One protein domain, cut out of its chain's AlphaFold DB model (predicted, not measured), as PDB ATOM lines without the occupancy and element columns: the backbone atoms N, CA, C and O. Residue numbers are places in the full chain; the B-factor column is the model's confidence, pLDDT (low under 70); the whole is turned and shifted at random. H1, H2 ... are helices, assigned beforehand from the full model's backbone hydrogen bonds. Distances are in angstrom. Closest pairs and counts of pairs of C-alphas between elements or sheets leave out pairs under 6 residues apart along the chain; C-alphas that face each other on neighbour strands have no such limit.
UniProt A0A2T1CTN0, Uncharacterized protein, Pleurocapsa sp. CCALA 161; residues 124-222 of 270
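What this domain is: This is residues 124 to 222 of the 270 residues of an uncharacterized protein of Pleurocapsa sp. CCALA 161 (UniProt A0A2T1CTN0). What shape is it? A cluster of H1, H2 and H3 packs over one side of a long helical hairpin, H4 and H5, whose helices overlap only in part. What builds it? The 99 printed residues hold five named helices, H1 to H5 in order, and no named strand: all helix. How spread is it? It is compact, radius of gyration of the C-alphas 13.4 A, and elongated, spanning 44 by 28 by 23 A.

Where its parts are: Where does it begin? H1, residues 124 to 138, starts at C-alpha 124 (147.590, 112.921, 160.738) and is 20.8 A long; H2 is residues 140 to 147, H3 153 to 157. Which are longest? H4, residues 171 to 190, is 28.6 A; H5, 199 to 217, is 26.9 A, ending at C-alpha 217 (138.678, 98.644, 172.381).

How they stand to each other: What touches H1? H3 does, closest C-alphas Ala 132 and Ala 157, 4.2 A; H2 touches it only at the corner, Ala 136 to Asp 143, 4.4 A. What meets the hairpin? H2 touches residues 184 to 188 of H4 alone, closest C-alphas Ala 141 and Leu 187, 6.7 A. H4 and H5 touch at a shallow tilt of 23 degrees, opposite ways, closest C-alphas Gln 179 and Thr 216, 5.7 A. Are the backbones in range? Every O i to N i+4 pair is within hydrogen-bond range in H1, H3, H4 and H5; in H2, 3 of 4.

The domain as a whole: How far does it reach? The farthest C-alphas, Asn 168 and Glu 198, are 44.7 A apart. Is it continuous and sure? The printed part has no cut; the H3 to H4 link is long, and 32 residues are under pLDDT 70, among them 146 to 157.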
ATOM      1  N   SER A 124     147.778 114.297 160.250       43.12
ATOM      2  CA  SER A 124     147.590 112.921 160.738       43.12
ATOM      3  C   SER A 124     148.448 112.624 161.976       43.12
ATOM      4  O   SER A 124     147.919 112.238 163.020       43.12
ATOM      5  N   ASN A 125     149.753 112.918 161.923       43.47
ATOM      6  CA  ASN A 125     150.658 112.714 163.060       43.47
ATOM      7  C   ASN A 125     150.244 113.563 164.269       43.47
ATOM      8  O   ASN A 125     150.163 113.058 165.389       43.47
ATOM      9  N   LYS A 126     149.851 114.821 164.035       53.84
ATOM     10  CA  LYS A 126     149.292 115.687 165.083       53.84
ATOM     11  C   LYS A 126     147.959 115.171 165.617       53.84
ATOM     12  O   LYS A 126     147.624 115.434 166.767       53.84
ATOM     13  N   ALA A 127     147.135 114.513 164.804       54.72
ATOM     14  CA  ALA A 127     145.869 113.936 165.257       54.72
ATOM     15  C   ALA A 127     146.096 112.698 166.137       54.72
ATOM     16  O   ALA A 127     145.471 112.599 167.193       54.72
ATOM     17  N   SER A 128     147.023 111.820 165.748       55.19
ATOM     18  CA  SER A 128     147.425 110.638 166.522       55.19
ATOM     19  C   SER A 128     148.076 111.027 167.850       55.19
ATOM     20  O   SER A 128     147.684 110.530 168.898       55.19
ATOM     21  N   GLU A 129     148.979 112.007 167.841       58.69
ATOM     22  CA  GLU A 129     149.613 112.517 169.059       58.69
ATOM     23  C   GLU A 129     148.612 113.200 169.997       58.69
ATOM     24  O   GLU A 129     148.597 112.940 171.197       58.69
ATOM     25  N   ARG A 130     147.684 114.000 169.454       63.44
ATOM     26  CA  ARG A 130     146.584 114.568 170.251       63.44
ATOM     27  C   ARG A 130     145.682 113.483 170.833       63.44
ATOM     28  O   ARG A 130     145.220 113.638 171.960       63.44
ATOM     29  N   ALA A 131     145.421 112.406 170.096       65.69
ATOM     30  CA  ALA A 131     144.649 111.276 170.596       65.69
ATOM     31  C   ALA A 131     145.413 110.506 171.684       65.69
ATOM     32  O   ALA A 131     144.844 110.252 172.737       65.69
ATOM     33  N   ALA A 132     146.700 110.218 171.499       61.22
ATOM     34  CA  ALA A 132     147.539 109.582 172.513       61.22
ATOM     35  C   ALA A 132     147.589 110.409 173.808       61.22
ATOM     36  O   ALA A 132     147.372 109.872 174.887       61.22
ATOM     37  N   ASN A 133     147.741 111.730 173.698       66.62
ATOM     38  CA  ASN A 133     147.722 112.628 174.855       66.62
ATOM     39  C   ASN A 133     146.344 112.672 175.537       66.62
ATOM     40  O   ASN A 133     146.260 112.799 176.755       66.62
ATOM     41  N   ARG A 134     145.244 112.555 174.779       73.69
ATOM     42  CA  ARG A 134     143.901 112.394 175.364       73.69
ATOM     43  C   ARG A 134     143.750 111.058 176.083       73.69
ATOM     44  O   ARG A 134     143.115 111.023 177.128       73.69
ATOM     45  N   ALA A 135     144.326 109.986 175.544       74.38
ATOM     46  CA  ALA A 135     144.328 108.676 176.183       74.38
ATOM     47  C   ALA A 135     145.111 108.703 177.499       74.38
ATOM     48  O   ALA A 135     144.575 108.276 178.510       74.38
ATOM     49  N   ALA A 136     146.310 109.291 177.500       74.56
ATOM     50  CA  ALA A 136     147.150 109.459 178.686       74.56
ATOM     51  C   ALA A 136     146.450 110.249 179.805       74.56
ATOM     52  O   ALA A 136     146.553 109.904 180.976       74.56
ATOM     53  N   LYS A 137     145.678 111.283 179.445       77.56
ATOM     54  CA  LYS A 137     144.868 112.047 180.409       77.56
ATOM     55  C   LYS A 137     143.669 111.272 180.952       77.56
ATOM     56  O   LYS A 137     143.250 111.530 182.071       77.56
ATOM     57  N   ALA A 138     143.079 110.401 180.137       75.50
ATOM     58  CA  ALA A 138     141.872 109.665 180.497       75.50
ATOM     59  C   ALA A 138     142.166 108.339 181.218       75.50
ATOM     60  O   ALA A 138     141.307 107.849 181.939       75.50
ATOM     61  N   VAL A 139     143.351 107.768 180.998       81.00
ATOM     62  CA  VAL A 139     143.829 106.488 181.538       81.00
ATOM     63  C   VAL A 139     145.271 106.731 182.008       81.00
ATOM     64  O   VAL A 139     146.204 106.578 181.211       81.00
ATOM     65  N   PRO A 140     145.479 107.215 183.249       80.62
ATOM     66  CA  PRO A 140     146.787 107.651 183.745       80.62
ATOM     67  C   PRO A 140     147.892 106.595 183.625       80.62
ATOM     68  O   PRO A 140     149.054 106.941 183.389       80.62
ATOM     69  N   ALA A 141     147.550 105.306 183.711       78.94
ATOM     70  CA  ALA A 141     148.504 104.221 183.485       78.94
ATOM     71  C   ALA A 141     149.144 104.277 182.079       78.94
ATOM     72  O   ALA A 141     150.328 103.967 181.925       78.94
ATOM     73  N   LEU A 142     148.410 104.732 181.052       73.44
ATOM     74  CA  LEU A 142     148.946 104.885 179.695       73.44
ATOM     75  C   LEU A 142     149.992 105.995 179.592       73.44
ATOM     76  O   LEU A 142     150.879 105.875 178.753       73.44
ATOM     77  N   ASP A 143     149.925 107.041 180.418       73.88
ATOM     78  CA  ASP A 143     150.932 108.110 180.416       73.88
ATOM     79  C   ASP A 143     152.307 107.560 180.817       73.88
ATOM     80  O   ASP A 143     153.300 107.716 180.104       73.88
ATOM     81  N   LYS A 144     152.346 106.783 181.908       70.56
ATOM     82  CA  LYS A 144     153.562 106.093 182.363       70.56
ATOM     83  C   LYS A 144     154.080 105.109 181.316       70.56
ATOM     84  O   LYS A 144     155.281 105.073 181.051       70.56
ATOM     85  N   LEU A 145     153.194 104.331 180.696       70.62
ATOM     86  CA  LEU A 145     153.574 103.360 179.665       70.62
ATOM     87  C   LEU A 145     154.080 104.032 178.380       70.62
ATOM     88  O   LEU A 145     155.001 103.509 177.755       70.62
ATOM     89  N   LEU A 146     153.527 105.187 177.997       63.69
ATOM     90  CA  LEU A 146     154.005 105.989 176.868       63.69
ATOM     91  C   LEU A 146     155.398 106.563 177.148       63.69
ATOM     92  O   LEU A 146     156.284 106.432 176.306       63.69
ATOM     93  N   ASN A 147     155.606 107.134 178.337       63.81
ATOM     94  CA  ASN A 147     156.891 107.716 178.736       63.81
ATOM     95  C   ASN A 147     158.012 106.665 178.821       63.81
ATOM     96  O   ASN A 147     159.159 106.966 178.507       63.81
ATOM     97  N   ASN A 148     157.675 105.421 179.175       57.72
ATOM     98  CA  ASN A 148     158.617 104.295 179.245       57.72
ATOM     99  C   ASN A 148     158.679 103.452 177.957       57.72
ATOM    100  O   ASN A 148     159.261 102.364 177.963       57.72
ATOM    101  N   GLN A 149     158.049 103.918 176.871       59.66
ATOM    102  CA  GLN A 149     157.999 103.234 175.571       59.66
ATOM    103  C   GLN A 149     157.451 101.791 175.637       59.66
ATOM    104  O   GLN A 149     157.751 100.929 174.810       59.66
ATOM    105  N   LEU A 150     156.609 101.505 176.630       61.91
ATOM    106  CA  LEU A 150     155.921 100.224 176.800       61.91
ATOM    107  C   LEU A 150     154.598 100.171 176.021       61.91
ATOM    108  O   LEU A 150     153.997  99.106 175.878       61.91
ATOM    109  N   VAL A 151     154.154 101.305 175.475       63.75
ATOM    110  CA  VAL A 151     153.034 101.373 174.536       63.75
ATOM    111  C   VAL A 151     153.304 102.431 173.466       63.75
ATOM    112  O   VAL A 151     153.903 103.468 173.735       63.75
ATOM    113  N   SER A 152     152.856 102.189 172.233       61.53
ATOM    114  CA  SER A 152     153.010 103.161 171.147       61.53
ATOM    115  C   SER A 152     151.921 104.238 171.198       61.53
ATOM    116  O   SER A 152     150.774 103.966 171.570       61.53
ATOM    117  N   LYS A 153     152.235 105.449 170.713       59.84
ATOM    118  CA  LYS A 153     151.257 106.548 170.565       59.84
ATOM    119  C   LYS A 153     150.020 106.118 169.765       59.84
ATOM    120  O   LYS A 153     148.909 106.510 170.099       59.84
ATOM    121  N   ARG A 154     150.181 105.260 168.750       62.00
ATOM    122  CA  ARG A 154     149.073 104.746 167.922       62.00
ATOM    123  C   ARG A 154     148.149 103.799 168.693       62.00
ATOM    124  O   ARG A 154     146.934 103.884 168.536       62.00
ATOM    125  N   ASN A 155     148.704 102.920 169.528       64.31
ATOM    126  CA  ASN A 155     147.894 102.025 170.357       64.31
ATOM    127  C   ASN A 155     147.166 102.811 171.448       64.31
ATOM    128  O   ASN A 155     145.963 102.629 171.619       64.31
ATOM    129  N   ALA A 156     147.840 103.776 172.079       66.25
ATOM    130  CA  ALA A 156     147.191 104.703 173.004       66.25
ATOM    131  C   ALA A 156     146.091 105.536 172.313       66.25
ATOM    132  O   ALA A 156     144.993 105.694 172.843       66.25
ATOM    133  N   ALA A 157     146.312 106.007 171.080       69.44
ATOM    134  CA  ALA A 157     145.341 106.803 170.325       69.44
ATOM    135  C   ALA A 157     143.991 106.096 170.087       69.44
ATOM    136  O   ALA A 157     142.974 106.778 169.940       69.44
ATOM    137  N   LYS A 158     143.939 104.755 170.107       73.38
ATOM    138  CA  LYS A 158     142.683 103.979 170.014       73.38
ATOM    139  C   LYS A 158     141.739 104.236 171.190       73.38
ATOM    140  O   LYS A 158     140.520 104.208 171.014       73.38
ATOM    141  N   VAL A 159     142.320 104.528 172.350       77.69
ATOM    142  CA  VAL A 159     141.649 104.855 173.615       77.69
ATOM    143  C   VAL A 159     141.360 106.364 173.697       77.69
ATOM    144  O   VAL A 159     140.399 106.814 174.321       77.69
ATOM    145  N   GLY A 160     142.141 107.172 172.977       74.38
ATOM    146  CA  GLY A 160     142.089 108.635 172.904       74.38
ATOM    147  C   GLY A 160     140.958 109.254 172.076       74.38
ATOM    148  O   GLY A 160     141.117 110.368 171.552       74.38
ATOM    149  N   GLN A 161     139.842 108.537 171.917       76.94
ATOM    150  CA  GLN A 161     138.676 108.991 171.153       76.94
ATOM    151  C   GLN A 161     138.048 110.244 171.782       76.94
ATOM    152  O   GLN A 161     138.042 110.420 172.999       76.94
ATOM    153  N   THR A 162     137.578 111.166 170.949       77.12
ATOM    154  CA  THR A 162     137.013 112.430 171.431       77.12
ATOM    155  C   THR A 162     135.646 112.185 172.066       77.12
ATOM    156  O   THR A 162     134.798 111.574 171.426       77.12
ATOM    157  N   ILE A 163     135.445 112.712 173.275       76.19
ATOM    158  CA  ILE A 163     134.129 112.886 173.900       76.19
ATOM    159  C   ILE A 163     133.796 114.367 173.762       76.19
ATOM    160  O   ILE A 163     134.605 115.211 174.156       76.19
ATOM    161  N   LYS A 164     132.684 114.682 173.102       77.94
ATOM    162  CA  LYS A 164     132.283 116.054 172.783       77.94
ATOM    163  C   LYS A 164     131.685 116.762 173.991       77.94
ATOM    164  O   LYS A 164     132.033 117.915 174.220       77.94
ATOM    165  N   ASP A 165     130.832 116.063 174.735       78.25
ATOM    166  CA  ASP A 165     130.178 116.556 175.946       78.25
ATOM    167  C   ASP A 165     130.295 115.497 177.059       78.25
ATOM    168  O   ASP A 165     129.604 114.480 177.015       78.25
ATOM    169  N   PRO A 166     131.215 115.675 178.024       73.62
ATOM    170  CA  PRO A 166     131.390 114.739 179.132       73.62
ATOM    171  C   PRO A 166     130.229 114.733 180.133       73.62
ATOM    172  O   PRO A 166     130.089 113.759 180.867       73.62
ATOM    173  N   GLU A 167     129.436 115.807 180.198       78.38
ATOM    174  CA  GLU A 167     128.328 115.935 181.152       78.38
ATOM    175  C   GLU A 167     127.045 115.298 180.608       78.38
ATOM    176  O   GLU A 167     126.244 114.779 181.383       78.38
ATOM    177  N   ASN A 168     126.885 115.261 179.279       82.44
ATOM    178  CA  ASN A 168     125.813 114.542 178.585       82.44
ATOM    179  C   ASN A 168     126.361 113.692 177.422       82.44
ATOM    180  O   ASN A 168     126.146 114.020 176.249       82.44
ATOM    181  N   PRO A 169     127.076 112.594 177.720       82.06
ATOM    182  CA  PRO A 169     127.674 111.752 176.694       82.06
ATOM    183  C   PRO A 169     126.606 111.010 175.885       82.06
ATOM    184  O   PRO A 169     125.605 110.517 176.409       82.06
ATOM    185  N   THR A 170     126.848 110.873 174.584       86.44
ATOM    186  CA  THR A 170     126.064 109.970 173.730       86.44
ATOM    187  C   THR A 170     126.296 108.504 174.112       86.44
ATOM    188  O   THR A 170     127.313 108.175 174.716       86.44
ATOM    189  N   GLU A 171     125.417 107.582 173.699       84.00
ATOM    190  CA  GLU A 171     125.591 106.133 173.946       84.00
ATOM    191  C   GLU A 171     126.976 105.618 173.514       84.00
ATOM    192  O   GLU A 171     127.635 104.886 174.246       84.00
ATOM    193  N   LYS A 172     127.484 106.092 172.369       80.88
ATOM    194  CA  LYS A 172     128.834 105.752 171.887       80.88
ATOM    195  C   LYS A 172     129.951 106.334 172.755       80.88
ATOM    196  O   LYS A 172     131.025 105.752 172.851       80.88
ATOM    197  N   GLU A 173     129.742 107.503 173.348       80.31
ATOM    198  CA  GLU A 173     130.717 108.122 174.250       80.31
ATOM    199  C   GLU A 173     130.694 107.467 175.633       80.31
ATOM    200  O   GLU A 173     131.759 107.296 176.222       80.31
ATOM    201  N   LEU A 174     129.526 107.010 176.096       83.00
ATOM    202  CA  LEU A 174     129.390 106.162 177.282       83.00
ATOM    203  C   LEU A 174     130.149 104.841 177.111       83.00
ATOM    204  O   LEU A 174     130.901 104.455 178.003       83.00
ATOM    205  N   GLU A 175     130.043 104.195 175.946       83.25
ATOM    206  CA  GLU A 175     130.856 103.014 175.618       83.25
ATOM    207  C   GLU A 175     132.359 103.327 175.664       83.25
ATOM    208  O   GLU A 175     133.129 102.570 176.250       83.25
ATOM    209  N   ILE A 176     132.797 104.463 175.107       83.00
ATOM    210  CA  ILE A 176     134.209 104.885 175.153       83.00
ATOM    211  C   ILE A 176     134.679 105.112 176.599       83.00
ATOM    212  O   ILE A 176     135.817 104.774 176.930       83.00
ATOM    213  N   MET A 177     133.842 105.699 177.458       83.50
ATOM    214  CA  MET A 177     134.162 105.904 178.875       83.50
ATOM    215  C   MET A 177     134.262 104.575 179.625       83.50
ATOM    216  O   MET A 177     135.256 104.355 180.315       83.50
ATOM    217  N   ALA A 178     133.313 103.661 179.413       85.25
ATOM    218  CA  ALA A 178     133.344 102.324 180.000       85.25
ATOM    219  C   ALA A 178     134.585 101.530 179.550       85.25
ATOM    220  O   ALA A 178     135.263 100.917 180.371       85.25
ATOM    221  N   GLN A 179     134.951 101.608 178.264       85.12
ATOM    222  CA  GLN A 179     136.178 100.997 177.743       85.12
ATOM    223  C   GLN A 179     137.439 101.558 178.411       85.12
ATOM    224  O   GLN A 179     138.393 100.823 178.647       85.12
ATOM    225  N   ARG A 180     137.476 102.860 178.713       85.56
ATOM    226  CA  ARG A 180     138.615 103.481 179.407       85.56
ATOM    227  C   ARG A 180     138.735 103.006 180.843       85.56
ATOM    228  O   ARG A 180     139.838 102.696 181.273       85.56
ATOM    229  N   GLU A 181     137.618 102.939 181.555       86.31
ATOM    230  CA  GLU A 181     137.591 102.469 182.937       86.31
ATOM    231  C   GLU A 181     137.981 100.990 183.032       86.31
ATOM    232  O   GLU A 181     138.823 100.621 183.851       86.31
ATOM    233  N   GLN A 182     137.454 100.151 182.136       87.12
ATOM    234  CA  GLN A 182     137.846  98.747 182.051       87.12
ATOM    235  C   GLN A 182     139.340  98.600 181.726       87.12
ATOM    236  O   GLN A 182     140.024  97.786 182.348       87.12
ATOM    237  N   LEU A 183     139.866  99.406 180.798       87.25
ATOM    238  CA  LEU A 183     141.285  99.375 180.457       87.25
ATOM    239  C   LEU A 183     142.158  99.809 181.641       87.25
ATOM    240  O   LEU A 183     143.184  99.184 181.885       87.25
ATOM    241  N   GLU A 184     141.769 100.839 182.394       87.12
ATOM    242  CA  GLU A 184     142.498 101.266 183.597       87.12
ATOM    243  C   GLU A 184     142.562 100.127 184.629       87.12
ATOM    244  O   GLU A 184     143.630  99.837 185.169       87.12
ATOM    245  N   GLN A 185     141.453  99.408 184.845       87.50
ATOM    246  CA  GLN A 185     141.419  98.251 185.745       87.50
ATOM    247  C   GLN A 185     142.295  97.089 185.254       87.50
ATOM    248  O   GLN A 185     142.964  96.439 186.059       87.50
ATOM    249  N   GLU A 186     142.305  96.807 183.950       85.12
ATOM    250  CA  GLU A 186     143.165  95.775 183.359       85.12
ATOM    251  C   GLU A 186     144.646  96.158 183.446       85.12
ATOM    252  O   GLU A 186     145.470  95.338 183.856       85.12
ATOM    253  N   LEU A 187     144.994  97.410 183.141       84.62
ATOM    254  CA  LEU A 187     146.365  97.902 183.249       84.62
ATOM    255  C   LEU A 187     146.850  97.901 184.698       84.62
ATOM    256  O   LEU A 187     147.978  97.484 184.935       84.62
ATOM    257  N   ALA A 188     146.008  98.243 185.675       85.12
ATOM    258  CA  ALA A 188     146.361  98.164 187.094       85.12
ATOM    259  C   ALA A 188     146.695  96.733 187.568       85.12
ATOM    260  O   ALA A 188     147.416  96.561 188.548       85.12
ATOM    261  N   ARG A 189     146.194  95.695 186.883       84.50
ATOM    262  CA  ARG A 189     146.516  94.285 187.180       84.50
ATOM    263  C   ARG A 189     147.796  93.797 186.506       84.50
ATOM    264  O   ARG A 189     148.364  92.800 186.942       84.50
ATOM    265  N   ILE A 190     148.191  94.436 185.409       82.94
ATOM    266  CA  ILE A 190     149.281  93.988 184.533       82.94
ATOM    267  C   ILE A 190     150.553  94.816 184.767       82.94
ATOM    268  O   ILE A 190     151.663  94.299 184.643       82.94
ATOM    269  N   VAL A 191     150.400  96.101 185.086       80.88
ATOM    270  CA  VAL A 191     151.491  97.046 185.316       80.88
ATOM    271  C   VAL A 191     151.837  97.040 186.800       80.88
ATOM    272  O   VAL A 191     151.065  97.508 187.630       80.88
ATOM    273  N   PHE A 192     153.016  96.520 187.126       77.25
ATOM    274  CA  PHE A 192     153.564  96.525 188.482       77.25
ATOM    275  C   PHE A 192     154.590  97.653 188.634       77.25
ATOM    276  O   PHE A 192     155.262  98.019 187.666       77.25
ATOM    277  N   GLU A 193     154.709  98.199 189.846       76.00
ATOM    278  CA  GLU A 193     155.760  99.154 190.208       76.00
ATOM    279  C   GLU A 193     156.748  98.495 191.189       76.00
ATOM    280  O   GLU A 193     156.306  97.943 192.200       76.00
ATOM    281  N   PRO A 194     158.071  98.548 190.930       76.75
ATOM    282  CA  PRO A 194     158.726  99.190 189.786       76.75
ATOM    283  C   PRO A 194     158.504  98.439 188.460       76.75
ATOM    284  O   PRO A 194     158.271  97.231 188.445       76.75
ATOM    285  N   LEU A 195     158.574  99.175 187.344       78.75
ATOM    286  CA  LEU A 195     158.505  98.580 186.009       78.75
ATOM    287  C   LEU A 195     159.701  97.639 185.788       78.75
ATOM    288  O   LEU A 195     160.796  97.936 186.267       78.75
ATOM    289  N   PRO A 196     159.525  96.536 185.038       74.75
ATOM    290  CA  PRO A 196     160.616  95.614 184.762       74.75
ATOM    291  C   PRO A 196     161.729  96.305 183.968       74.75
ATOM    292  O   PRO A 196     161.461  97.007 182.992       74.75
ATOM    293  N   GLU A 197     162.977  96.069 184.364       71.19
ATOM    294  CA  GLU A 197     164.171  96.553 183.655       71.19
ATOM    295  C   GLU A 197     164.667  95.524 182.629       71.19
ATOM    296  O   GLU A 197     165.158  95.883 181.558       71.19
ATOM    297  N   GLU A 198     164.465  94.236 182.928       69.00
ATOM    298  CA  GLU A 198     164.838  93.101 182.086       69.00
ATOM    299  C   GLU A 198     164.152  93.179 180.707       69.00
ATOM    300  O   GLU A 198     162.915  93.213 180.619       69.00
ATOM    301  N   PRO A 199     164.911  93.140 179.595       55.31
ATOM    302  CA  PRO A 199     164.362  93.258 178.242       55.31
ATOM    303  C   PRO A 199     163.252  92.245 177.922       55.31
ATOM    304  O   PRO A 199     162.268  92.564 177.246       55.31
ATOM    305  N   GLN A 200     163.381  91.014 178.426       62.69
ATOM    306  CA  GLN A 200     162.396  89.953 178.208       62.69
ATOM    307  C   GLN A 200     161.079  90.234 178.940       62.69
ATOM    308  O   GLN A 200     159.994  90.024 178.387       62.69
ATOM    309  N   GLU A 201     161.167  90.753 180.161       69.38
ATOM    310  CA  GLU A 201     160.015  91.096 180.987       69.38
ATOM    311  C   GLU A 201     159.309  92.350 180.465       69.38
ATOM    312  O   GLU A 201     158.082  92.352 180.355       69.38
ATOM    313  N   ARG A 202     160.062  93.360 180.000       69.06
ATOM    314  CA  ARG A 202     159.506  94.520 179.278       69.06
ATOM    315  C   ARG A 202     158.742  94.085 178.030       69.06
ATOM    316  O   ARG A 202     157.615  94.529 177.816       69.06
ATOM    317  N   LYS A 203     159.293  93.164 177.229       61.72
ATOM    318  CA  LYS A 203     158.627  92.631 176.021       61.72
ATOM    319  C   LYS A 203     157.351  91.855 176.359       61.72
ATOM    320  O   LYS A 203     156.371  91.919 175.611       61.72
ATOM    321  N   LYS A 204     157.344  91.124 177.476       72.12
ATOM    322  CA  LYS A 204     156.155  90.427 177.984       72.12
ATOM    323  C   LYS A 204     155.082  91.425 178.425       72.12
ATOM    324  O   LYS A 204     153.943  91.305 177.978       72.12
ATOM    325  N   LEU A 205     155.468  92.439 179.196       73.38
ATOM    326  CA  LEU A 205     154.582  93.509 179.649       73.38
ATOM    327  C   LEU A 205     153.969  94.271 178.465       73.38
ATOM    328  O   LEU A 205     152.756  94.438 178.403       73.38
ATOM    329  N   GLN A 206     154.772  94.631 177.462       68.19
ATOM    330  CA  GLN A 206     154.295  95.262 176.226       68.19
ATOM    331  C   GLN A 206     153.217  94.431 175.517       68.19
ATOM    332  O   GLN A 206     152.205  94.976 175.073       68.19
ATOM    333  N   LYS A 207     153.417  93.110 175.401       74.19
ATOM    334  CA  LYS A 207     152.420  92.215 174.793       74.19
ATOM    335  C   LYS A 207     151.122  92.200 175.593       74.19
ATOM    336  O   LYS A 207     150.056  92.262 174.989       74.19
ATOM    337  N   GLN A 208     151.208  92.139 176.920       77.88
ATOM    338  CA  GLN A 208     150.033  92.125 177.791       77.88
ATOM    339  C   GLN A 208     149.263  93.452 177.727       77.88
ATOM    340  O   GLN A 208     148.048  93.441 177.568       77.88
ATOM    341  N   VAL A 209     149.965  94.590 177.742       79.94
ATOM    342  CA  VAL A 209     149.373  95.929 177.566       79.94
ATOM    343  C   VAL A 209     148.695  96.060 176.199       79.94
ATOM    344  O   VAL A 209     147.585  96.577 176.099       79.94
ATOM    345  N   GLN A 210     149.338  95.581 175.131       76.12
ATOM    346  CA  GLN A 210     148.750  95.607 173.794       76.12
ATOM    347  C   GLN A 210     147.491  94.732 173.707       76.12
ATOM    348  O   GLN A 210     146.496  95.167 173.130       76.12
ATOM    349  N   GLN A 211     147.526  93.533 174.291       80.00
ATOM    350  CA  GLN A 211     146.370  92.640 174.344       80.00
ATOM    351  C   GLN A 211     145.208  93.258 175.117       80.00
ATOM    352  O   GLN A 211     144.090  93.202 174.614       80.00
ATOM    353  N   ALA A 212     145.474  93.893 176.262       83.50
ATOM    354  CA  ALA A 212     144.458  94.619 177.019       83.50
ATOM    355  C   ALA A 212     143.788  95.674 176.127       83.50
ATOM    356  O   ALA A 212     142.601  95.579 175.845       83.50
ATOM    357  N   ILE A 213     144.563  96.583 175.518       78.81
ATOM    358  CA  ILE A 213     144.020  97.632 174.632       78.81
ATOM    359  C   ILE A 213     143.175  97.050 173.489       78.81
ATOM    360  O   ILE A 213     142.122  97.600 173.157       78.81
ATOM    361  N   GLU A 214     143.620  95.970 172.850       80.94
ATOM    362  CA  GLU A 214     142.887  95.333 171.750       80.94
ATOM    363  C   GLU A 214     141.582  94.679 172.218       80.94
ATOM    364  O   GLU A 214     140.561  94.835 171.547       80.94
ATOM    365  N   GLN A 215     141.604  94.004 173.370       84.25
ATOM    366  CA  GLN A 215     140.432  93.369 173.971       84.25
ATOM    367  C   GLN A 215     139.407  94.407 174.427       84.25
ATOM    368  O   GLN A 215     138.227  94.257 174.122       84.25
ATOM    369  N   THR A 216     139.843  95.491 175.077       82.62
ATOM    370  CA  THR A 216     138.921  96.514 175.581       82.62
ATOM    371  C   THR A 216     138.340  97.377 174.462       82.62
ATOM    372  O   THR A 216     137.172  97.746 174.502       82.62
ATOM    373  N   THR A 217     139.134  97.723 173.443       75.31
ATOM    374  CA  THR A 217     138.678  98.644 172.381       75.31
ATOM    375  C   THR A 217     138.084  97.943 171.158       75.31
ATOM    376  O   THR A 217     137.553  98.620 170.276       75.31
ATOM    377  N   GLY A 218     138.238  96.618 171.036       75.06
ATOM    378  CA  GLY A 218     137.884  95.845 169.838       75.06
ATOM    379  C   GLY A 218     138.706  96.206 168.591       75.06
ATOM    380  O   GLY A 218     138.461  95.695 167.498       75.06
ATOM    381  N   LYS A 219     139.687  97.108 168.722       70.19
ATOM    382  CA  LYS A 219     140.515  97.603 167.620       70.19
ATOM    383  C   LYS A 219     141.821  96.832 167.597       70.19
ATOM    384  O   LYS A 219     142.786  97.221 168.257       70.19
ATOM    385  N   VAL A 220     141.867  95.789 166.774       62.41
ATOM    386  CA  VAL A 220     143.080  94.999 166.526       62.41
ATOM    387  C   VAL A 220     144.196  95.920 166.029       62.41
ATOM    388  O   VAL A 220     143.970  96.847 165.243       62.41
ATOM    389  N   SER A 221     145.409  95.772 166.554       52.12
ATOM    390  CA  SER A 221     146.556  96.495 166.002       52.12
ATOM    391  C   SER A 221     146.949  95.859 164.683       52.12
ATOM    392  O   SER A 221     146.834  94.649 164.512       52.12
ATOM    393  N   ALA A 222     147.411  96.676 163.737       44.34
ATOM    394  CA  ALA A 222     148.061  96.118 162.563       44.34
ATOM    395  C   ALA A 222     149.175  95.158 163.036       44.34
ATOM    396  O   ALA A 222     149.816  95.440 164.057       44.34
TER     397      ALA A 222